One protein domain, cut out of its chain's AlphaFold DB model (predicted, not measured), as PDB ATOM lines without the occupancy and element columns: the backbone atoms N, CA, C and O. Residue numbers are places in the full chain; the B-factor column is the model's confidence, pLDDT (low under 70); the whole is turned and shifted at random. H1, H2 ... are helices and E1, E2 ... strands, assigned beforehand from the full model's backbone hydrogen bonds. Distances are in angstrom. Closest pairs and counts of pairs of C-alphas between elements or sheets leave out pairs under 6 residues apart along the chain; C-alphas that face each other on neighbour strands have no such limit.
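AT A GLANCE: This is residues 3 to 64 of the 166 residues of an uncharacterized protein of Cylindrospermum sp. NIES-4074 (UniProt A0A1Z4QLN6). A small, staggered sheet of three antiparallel strands has one helix, H1, laid across one face at its E2 and E3 part. The long inner strand E2 pairs with E1 over one part and with E3 over another, and residues 26 to 41, between E3 and H1, run as a long stretch with no named element. The printed part has 62 residues, with three named strands and then one named helix, E1 E2 E3 H1; the sheet's order is E1, E2, E3. The class is mixed, helices and strands, with 29 residues, under half, in named elements. The whole is compact, with a radius of gyration of the C-alphas of 11.8 A, and elongated, spanning 34 by 21 by 20 A.

HOW THE PARTS SIT: The inner strand is E2, residues 11 to 18, between the edge strands E1, residues 3 to 5, and E3, residues 21 to 25. They form a meander, each strand the antiparallel neighbour of the one before. The hairpin of E1 and E2 has 163 degrees between directions; N 4 and O 13 are within hydrogen-bond range at 2.9 A. The hairpin of E2 and E3 has 145 degrees between directions; N 23 and O 16 are within hydrogen-bond range at 2.8 A, as are N 25 and O 14. The pairing is staggered: E2 pairs with E1 over residues 11 to 14 and with E3 over residues 14 to 18. E1 and E3 are apart. H1, residues 42 to 54, is on the sheet at a height of 9.4 A, giving two layers, a helix on one face of a sheet. It runs across the strands, at 83 degrees to E2 on the local plane, and lies over E2 and only just over E3, on which 3 of its C-alphas fall. The closest C-alphas of E2 and H1 are those of Ile 16 and Trp 52, 7.6 A apart. In H1 every O i to N i+4 pair is within hydrogen-bond range.

IN THESE COORDINATES: E2 measures 20.4 A from first to last C-alpha, E3 12.4 A and E1 6.5 A. E1 begins at C-alpha 3, (76.581, 14.020, 15.770), and E2 ends at C-alpha 18, (64.592, 14.794, 24.879). H1 measures 18.0 A and ends at C-alpha 54, (65.195, 3.477, 21.697).

THE WHOLE: The two C-alphas farthest apart are those of Leu 8 and Ile 43, 34.8 A. The printed part has no cut. The links E1 to E2 and E2 to E3 are tight; E3 to H1 is a long link, residues 26 to 41, in which residues 27 to 28 pair briefly with 33 to 34, antiparallel. Mean pLDDT of the printed part is 77.0; residues 7, 9, 21 and 56 to 64 are under 70.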
ATOM      1  N   ILE A   3      75.180  14.411  15.571       81.12
ATOM      2  CA  ILE A   3      76.581  14.020  15.770       81.12
ATOM      3  C   ILE A   3      77.442  15.081  15.100       81.12
ATOM      4  O   ILE A   3      77.241  15.359  13.920       81.12
ATOM      5  N   ILE A   4      78.381  15.634  15.858       77.12
ATOM      6  CA  ILE A   4      79.387  16.574  15.367       77.12
ATOM      7  C   ILE A   4      80.651  15.778  15.070       77.12
ATOM      8  O   ILE A   4      81.072  14.963  15.896       77.12
ATOM      9  N   TYR A   5      81.239  16.005  13.899       76.50
ATOM     10  CA  TYR A   5      82.458  15.335  13.454       76.50
ATOM     11  C   TYR A   5      83.665  16.263  13.583       76.50
ATOM     12  O   TYR A   5      83.542  17.475  13.434       76.50
ATOM     13  N   ASP A   6      84.836  15.691  13.849       71.19
ATOM     14  CA  ASP A   6      86.094  16.422  13.789       71.19
ATOM     15  C   ASP A   6      86.531  16.707  12.339       71.19
ATOM     16  O   ASP A   6      85.949  16.214  11.368       71.19
ATOM     17  N   SER A   7      87.606  17.485  12.184       65.69
ATOM     18  CA  SER A   7      88.203  17.801  10.873       65.69
ATOM     19  C   SER A   7      88.690  16.577  10.078       65.69
ATOM     20  O   SER A   7      88.953  16.687   8.882       65.69
ATOM     21  N   LEU A   8      88.807  15.415  10.727       70.12
ATOM     22  CA  LEU A   8      89.209  14.143  10.132       70.12
ATOM     23  C   LEU A   8      88.000  13.241   9.818       70.12
ATOM     24  O   LEU A   8      88.183  12.140   9.298       70.12
ATOM     25  N   GLY A   9      86.776  13.694  10.109       67.56
ATOM     26  CA  GLY A   9      85.540  12.947   9.891       67.56
ATOM     27  C   GLY A   9      85.242  11.892  10.960       67.56
ATOM     28  O   GLY A   9      84.431  10.998  10.713       67.56
ATOM     29  N   ASN A  10      85.870  11.952  12.137       73.94
ATOM     30  CA  ASN A  10      85.513  11.094  13.268       73.94
ATOM     31  C   ASN A  10      84.408  11.742  14.107       73.94
ATOM     32  O   ASN A  10      84.435  12.956  14.291       73.94
ATOM     33  N   PRO A  11      83.463  10.968  14.671       73.44
ATOM     34  CA  PRO A  11      82.541  11.500  15.669       73.44
ATOM     35  C   PRO A  11      83.332  12.140  16.815       73.44
ATOM     36  O   PRO A  11      84.235  11.511  17.364       73.44
ATOM     37  N   ALA A  12      82.994  13.377  17.160       76.94
ATOM     38  CA  ALA A  12      83.635  14.149  18.219       76.94
ATOM     39  C   ALA A  12      82.658  14.445  19.361       76.94
ATOM     40  O   ALA A  12      83.031  14.375  20.529       76.94
ATOM     41  N   GLN A  13      81.398  14.743  19.034       82.31
ATOM     42  CA  GLN A  13      80.351  15.008  20.017       82.31
ATOM     43  C   GLN A  13      79.035  14.373  19.575       82.31
ATOM     44  O   GLN A  13      78.735  14.290  18.383       82.31
ATOM     45  N   ILE A  14      78.233  13.942  20.546       84.25
ATOM     46  CA  ILE A  14      76.912  13.359  20.310       84.25
ATOM     47  C   ILE A  14      75.896  14.125  21.142       84.25
ATOM     48  O   ILE A  14      76.080  14.306  22.342       84.25
ATOM     49  N   PHE A  15      74.803  14.521  20.503       84.31
ATOM     50  CA  PHE A  15      73.673  15.180  21.133       84.31
ATOM     51  C   PHE A  15      72.402  14.357  20.938       84.31
ATOM     52  O   PHE A  15      72.096  13.891  19.830       84.31
ATOM     53  N   ILE A  16      71.619  14.219  22.003       85.06
ATOM     54  CA  ILE A  16      70.279  13.637  21.952       85.06
ATOM     55  C   ILE A  16      69.244  14.650  22.417       85.06
ATOM     56  O   ILE A  16      69.467  15.394  23.363       85.06
ATOM     57  N   SER A  17      68.109  14.683  21.726       80.69
ATOM     58  CA  SER A  17      67.025  15.614  22.023       80.69
ATOM     59  C   SER A  17      65.954  14.873  22.814       80.69
ATOM     60  O   SER A  17      65.403  13.890  22.315       80.69
ATOM     61  N   VAL A  18      65.659  15.332  24.028       79.31
ATOM     62  CA  VAL A  18      64.592  14.794  24.879       79.31
ATOM     63  C   VAL A  18      63.674  15.940  25.272       79.31
ATOM     64  O   VAL A  18      64.129  16.896  25.890       79.31
ATOM     65  N   ALA A  19      62.393  15.844  24.899       78.81
ATOM     66  CA  ALA A  19      61.394  16.889  25.150       78.81
ATOM     67  C   ALA A  19      61.879  18.294  24.734       78.81
ATOM     68  O   ALA A  19      61.821  19.230  25.520       78.81
ATOM     69  N   GLU A  20      62.402  18.409  23.506       73.25
ATOM     70  CA  GLU A  20      62.931  19.658  22.920       73.25
ATOM     71  C   GLU A  20      64.219  20.200  23.570       73.25
ATOM     72  O   GLU A  20      64.774  21.186  23.098       73.25
ATOM     73  N   ILE A  21      64.770  19.516  24.577       67.25
ATOM     74  CA  ILE A  21      66.060  19.853  25.191       67.25
ATOM     75  C   ILE A  21      67.162  19.002  24.554       67.25
ATOM     76  O   ILE A  21      67.055  17.774  24.502       67.25
ATOM     77  N   ASN A  22      68.237  19.641  24.084       76.88
ATOM     78  CA  ASN A  22      69.411  18.957  23.542       76.88
ATOM     79  C   ASN A  22      70.426  18.662  24.652       76.88
ATOM     80  O   ASN A  22      70.999  19.571  25.242       76.88
ATOM     81  N   TYR A  23      70.680  17.381  24.895       79.31
ATOM     82  CA  TYR A  23      71.681  16.894  25.836       79.31
ATOM     83  C   TYR A  23      72.923  16.440  25.082       79.31
ATOM     84  O   TYR A  23      72.836  15.555  24.229       79.31
ATOM     85  N   GLN A  24      74.080  17.001  25.423       85.19
ATOM     86  CA  GLN A  24      75.366  16.460  24.993       85.19
ATOM     87  C   GLN A  24      75.690  15.215  25.821       85.19
ATOM     88  O   GLN A  24      75.749  15.277  27.050       85.19
ATOM     89  N   LEU A  25      75.912  14.087  25.152       86.81
ATOM     90  CA  LEU A  25      76.324  12.850  25.804       86.81
ATOM     91  C   LEU A  25      77.830  12.873  26.106       86.81
ATOM     92  O   LEU A  25      78.596  13.424  25.306       86.81
ATOM     93  N   PRO A  26      78.273  12.247  27.215       83.25
ATOM     94  CA  PRO A  26      79.687  12.090  27.547       83.25
ATOM     95  C   PRO A  26      80.345  11.072  26.607       83.25
ATOM     96  O   PRO A  26      80.560   9.917  26.955       83.25
ATOM     97  N   PHE A  27      80.583  11.477  25.365       85.19
ATOM     98  CA  PHE A  27      81.138  10.623  24.326       85.19
ATOM     99  C   PHE A  27      82.664  10.701  24.322       85.19
ATOM    100  O   PHE A  27      83.239  11.784  24.205       85.19
ATOM    101  N   ASN A  28      83.315   9.545  24.400       78.81
ATOM    102  CA  ASN A  28      84.759   9.428  24.292       78.81
ATOM    103  C   ASN A  28      85.144   9.181  22.821       78.81
ATOM    104  O   ASN A  28      84.890   8.094  22.295       78.81
ATOM    105  N   PRO A  29      85.777  10.150  22.132       72.19
ATOM    106  CA  PRO A  29      86.084  10.028  20.706       72.19
ATOM    107  C   PRO A  29      87.158   8.974  20.399       72.19
ATOM    108  O   PRO A  29      87.218   8.471  19.275       72.19
ATOM    109  N   LEU A  30      87.986   8.602  21.384       74.31
ATOM    110  CA  LEU A  30      89.027   7.586  21.217       74.31
ATOM    111  C   LEU A  30      88.439   6.174  21.257       74.31
ATOM    112  O   LEU A  30      88.759   5.349  20.400       74.31
ATOM    113  N   THR A  31      87.579   5.895  22.239       80.12
ATOM    114  CA  THR A  31      86.945   4.574  22.398       80.12
ATOM    115  C   THR A  31      85.672   4.432  21.569       80.12
ATOM    116  O   THR A  31      85.277   3.315  21.246       80.12
ATOM    117  N   LYS A  32      85.076   5.555  21.155       78.25
ATOM    118  CA  LYS A  32      83.779   5.648  20.469       78.25
ATOM    119  C   LYS A  32      82.620   5.130  21.320       78.25
ATOM    120  O   LYS A  32      81.657   4.576  20.791       78.25
ATOM    121  N   GLU A  33      82.706   5.337  22.628       83.19
ATOM    122  CA  GLU A  33      81.709   4.905  23.608       83.19
ATOM    123  C   GLU A  33      81.135   6.101  24.372       83.19
ATOM    124  O   GLU A  33      81.788   7.133  24.523       83.19
ATOM    125  N   ILE A  34      79.896   5.961  24.849       85.56
ATOM    126  CA  ILE A  34      79.292   6.916  25.781       85.56
ATOM    127  C   ILE A  34      79.642   6.464  27.199       85.56
ATOM    128  O   ILE A  34      79.310   5.354  27.611       85.56
ATOM    129  N   GLU A  35      80.301   7.336  27.947       88.19
ATOM    130  CA  GLU A  35      80.732   7.125  29.324       88.19
ATOM    131  C   GLU A  35      79.593   7.479  30.291       88.19
ATOM    132  O   GLU A  35      79.642   8.473  31.018       88.19
ATOM    133  N   TRP A  36      78.535   6.663  30.288       87.38
ATOM    134  CA  TRP A  36      77.310   6.866  31.078       87.38
ATOM    135  C   TRP A  36      77.554   7.112  32.570       87.38
ATOM    136  O   TRP A  36      76.824   7.867  33.213       87.38
ATOM    137  N   GLN A  37      78.619   6.530  33.120       88.25
ATOM    138  CA  GLN A  37      79.045   6.728  34.501       88.25
ATOM    139  C   GLN A  37      79.399   8.185  34.846       88.25
ATOM    140  O   GLN A  37      79.453   8.526  36.025       88.25
ATOM    141  N   LEU A  38      79.652   9.043  33.850       83.56
ATOM    142  CA  LEU A  38      79.925  10.467  34.062       83.56
ATOM    143  C   LEU A  38      78.653  11.288  34.319       83.56
ATOM    144  O   LEU A  38      78.757  12.407  34.825       83.56
ATOM    145  N   ILE A  39      77.471  10.737  34.015       82.19
ATOM    146  CA  ILE A  39      76.175  11.345  34.324       82.19
ATOM    147  C   ILE A  39      75.819  11.011  35.779       82.19
ATOM    148  O   ILE A  39      75.392   9.900  36.094       82.19
ATOM    149  N   GLU A  40      76.018  11.966  36.690       81.00
ATOM    150  CA  GLU A  40      75.821  11.723  38.129       81.00
ATOM    151  C   GLU A  40      74.348  11.671  38.550       81.00
ATOM    152  O   GLU A  40      74.005  11.000  39.523       81.00
ATOM    153  N   ASN A  41      73.475  12.397  37.849       84.50
ATOM    154  CA  ASN A  41      72.046  12.354  38.120       84.50
ATOM    155  C   ASN A  41      71.461  11.069  37.524       84.50
ATOM    156  O   ASN A  41      71.354  10.947  36.308       84.50
ATOM    157  N   GLU A  42      71.069  10.135  38.390       87.00
ATOM    158  CA  GLU A  42      70.516   8.833  38.001       87.00
ATOM    159  C   GLU A  42      69.253   8.960  37.140       87.00
ATOM    160  O   GLU A  42      69.150   8.289  36.123       87.00
ATOM    161  N   ILE A  43      68.347   9.893  37.457       83.31
ATOM    162  CA  ILE A  43      67.124  10.117  36.670       83.31
ATOM    163  C   ILE A  43      67.476  10.608  35.260       83.31
ATOM    164  O   ILE A  43      66.921  10.121  34.276       83.31
ATOM    165  N   THR A  44      68.402  11.566  35.153       83.38
ATOM    166  CA  THR A  44      68.879  12.067  33.858       83.38
ATOM    167  C   THR A  44      69.581  10.958  33.082       83.38
ATOM    168  O   THR A  44      69.296  10.767  31.904       83.38
ATOM    169  N   ARG A  45      70.467  10.194  33.732       90.44
ATOM    170  CA  ARG A  45      71.176   9.073  33.110       90.44
ATOM    171  C   ARG A  45      70.193   8.057  32.545       90.44
ATOM    172  O   ARG A  45      70.261   7.769  31.357       90.44
ATOM    173  N   ASP A  46      69.245   7.593  33.352       89.12
ATOM    174  CA  ASP A  46      68.254   6.599  32.946       89.12
ATOM    175  C   ASP A  46      67.392   7.115  31.786       89.12
ATOM    176  O   ASP A  46      67.115   6.387  30.832       89.12
ATOM    177  N   LEU A  47      66.982   8.387  31.820       88.50
ATOM    178  CA  LEU A  47      66.238   9.014  30.729       88.50
ATOM    179  C   LEU A  47      67.041   9.016  29.418       88.50
ATOM    180  O   LEU A  47      66.510   8.665  28.359       88.50
ATOM    181  N   LEU A  48      68.314   9.411  29.483       87.94
ATOM    182  CA  LEU A  48      69.192   9.521  28.319       87.94
ATOM    183  C   LEU A  48      69.604   8.143  27.780       87.94
ATOM    184  O   LEU A  48      69.580   7.952  26.564       87.94
ATOM    185  N   GLU A  49      69.894   7.171  28.648       89.75
ATOM    186  CA  GLU A  49      70.181   5.777  28.281       89.75
ATOM    187  C   GLU A  49      68.987   5.124  27.586       89.75
ATOM    188  O   GLU A  49      69.130   4.569  26.496       89.75
ATOM    189  N   ASN A  50      67.788   5.238  28.165       88.44
ATOM    190  CA  ASN A  50      66.572   4.699  27.558       88.44
ATOM    191  C   ASN A  50      66.289   5.356  26.203       88.44
ATOM    192  O   ASN A  50      65.957   4.675  25.231       88.44
ATOM    193  N   THR A  51      66.459   6.678  26.107       87.62
ATOM    194  CA  THR A  51      66.327   7.393  24.831       87.62
ATOM    195  C   THR A  51      67.341   6.877  23.810       87.62
ATOM    196  O   THR A  51      66.971   6.595  22.674       87.62
ATOM    197  N   TRP A  52      68.604   6.707  24.207       86.38
ATOM    198  CA  TRP A  52      69.666   6.193  23.347       86.38
ATOM    199  C   TRP A  52      69.376   4.781  22.829       86.38
ATOM    200  O   TRP A  52      69.496   4.532  21.630       86.38
ATOM    201  N   GLN A  53      68.933   3.873  23.702       84.56
ATOM    202  CA  GLN A  53      68.560   2.512  23.307       84.56
ATOM    203  C   GLN A  53      67.374   2.508  22.332       84.56
ATOM    204  O   GLN A  53      67.406   1.802  21.325       84.56
ATOM    205  N   ASN A  54      66.367   3.354  22.570       81.44
ATOM    206  CA  ASN A  54      65.195   3.477  21.697       81.44
ATOM    207  C   ASN A  54      65.521   4.048  20.309       81.44
ATOM    208  O   ASN A  54      64.793   3.789  19.351       81.44
ATOM    209  N   LEU A  55      66.616   4.800  20.174       76.12
ATOM    210  CA  LEU A  55      67.077   5.311  18.882       76.12
ATOM    211  C   LEU A  55      67.645   4.207  17.966       76.12
ATOM    212  O   LEU A  55      67.970   4.510  16.818       76.12
ATOM    213  N   ASN A  56      67.740   2.946  18.426       64.31
ATOM    214  CA  ASN A  56      68.253   1.796  17.663       64.31
ATOM    215  C   ASN A  56      69.584   2.103  16.954       64.31
ATOM    216  O   ASN A  56      69.820   1.692  15.813       64.31
ATOM    217  N   VAL A  57      70.457   2.864  17.619       61.81
ATOM    218  CA  VAL A  57      71.764   3.239  17.078       61.81
ATOM    219  C   VAL A  57      72.671   2.017  17.157       61.81
ATOM    220  O   VAL A  57      73.336   1.769  18.158       61.81
ATOM    221  N   ASP A  58      72.665   1.215  16.097       56.28
ATOM    222  CA  ASP A  58      73.597   0.104  15.963       56.28
ATOM    223  C   ASP A  58      75.030   0.668  15.942       56.28
ATOM    224  O   ASP A  58      75.296   1.692  15.308       56.28
ATOM    225  N   SER A  59      75.987   0.007  16.593       51.22
ATOM    226  CA  SER A  59      77.396   0.458  16.681       51.22
ATOM    227  C   SER A  59      78.067   0.715  15.313       51.22
ATOM    228  O   SER A  59      79.122   1.344  15.216       51.22
ATOM    229  N   LYS A  60      77.438   0.254  14.223       47.03
ATOM    230  CA  LYS A  60      77.828   0.475  12.822       47.03
ATOM    231  C   LYS A  60      77.397   1.831  12.245       47.03
ATOM    232  O   LYS A  60      77.919   2.215  11.200       47.03
ATOM    233  N   VAL A  61      76.489   2.561  12.893       52.81
ATOM    234  CA  VAL A  61      75.962   3.858  12.426       52.81
ATOM    235  C   VAL A  61      77.071   4.913  12.327       52.81
ATOM    236  O   VAL A  61      77.093   5.692  11.378       52.81
ATOM    237  N   PHE A  62      78.082   4.853  13.198       53.28
ATOM    238  CA  PHE A  62      79.231   5.768  13.171       53.28
ATOM    239  C   PHE A  62      80.142   5.634  11.937       53.28
ATOM    240  O   PHE A  62      81.027   6.463  11.754       53.28
ATOM    241  N   LYS A  63      79.977   4.592  11.104       48.41
ATOM    242  CA  LYS A  63      80.781   4.396   9.881       48.41
ATOM    243  C   LYS A  63      80.122   4.927   8.605       48.41
ATOM    244  O   LYS A  63      80.824   5.084   7.614       48.41
ATOM    245  N   ASN A  64      78.808   5.169   8.613       43.53
ATOM    246  CA  ASN A  64      78.027   5.381   7.385       43.53
ATOM    247  C   ASN A  64      77.245   6.700   7.343       43.53
ATOM    248  O   ASN A  64      76.468   6.909   6.413       43.53
TER     249      ASN A  64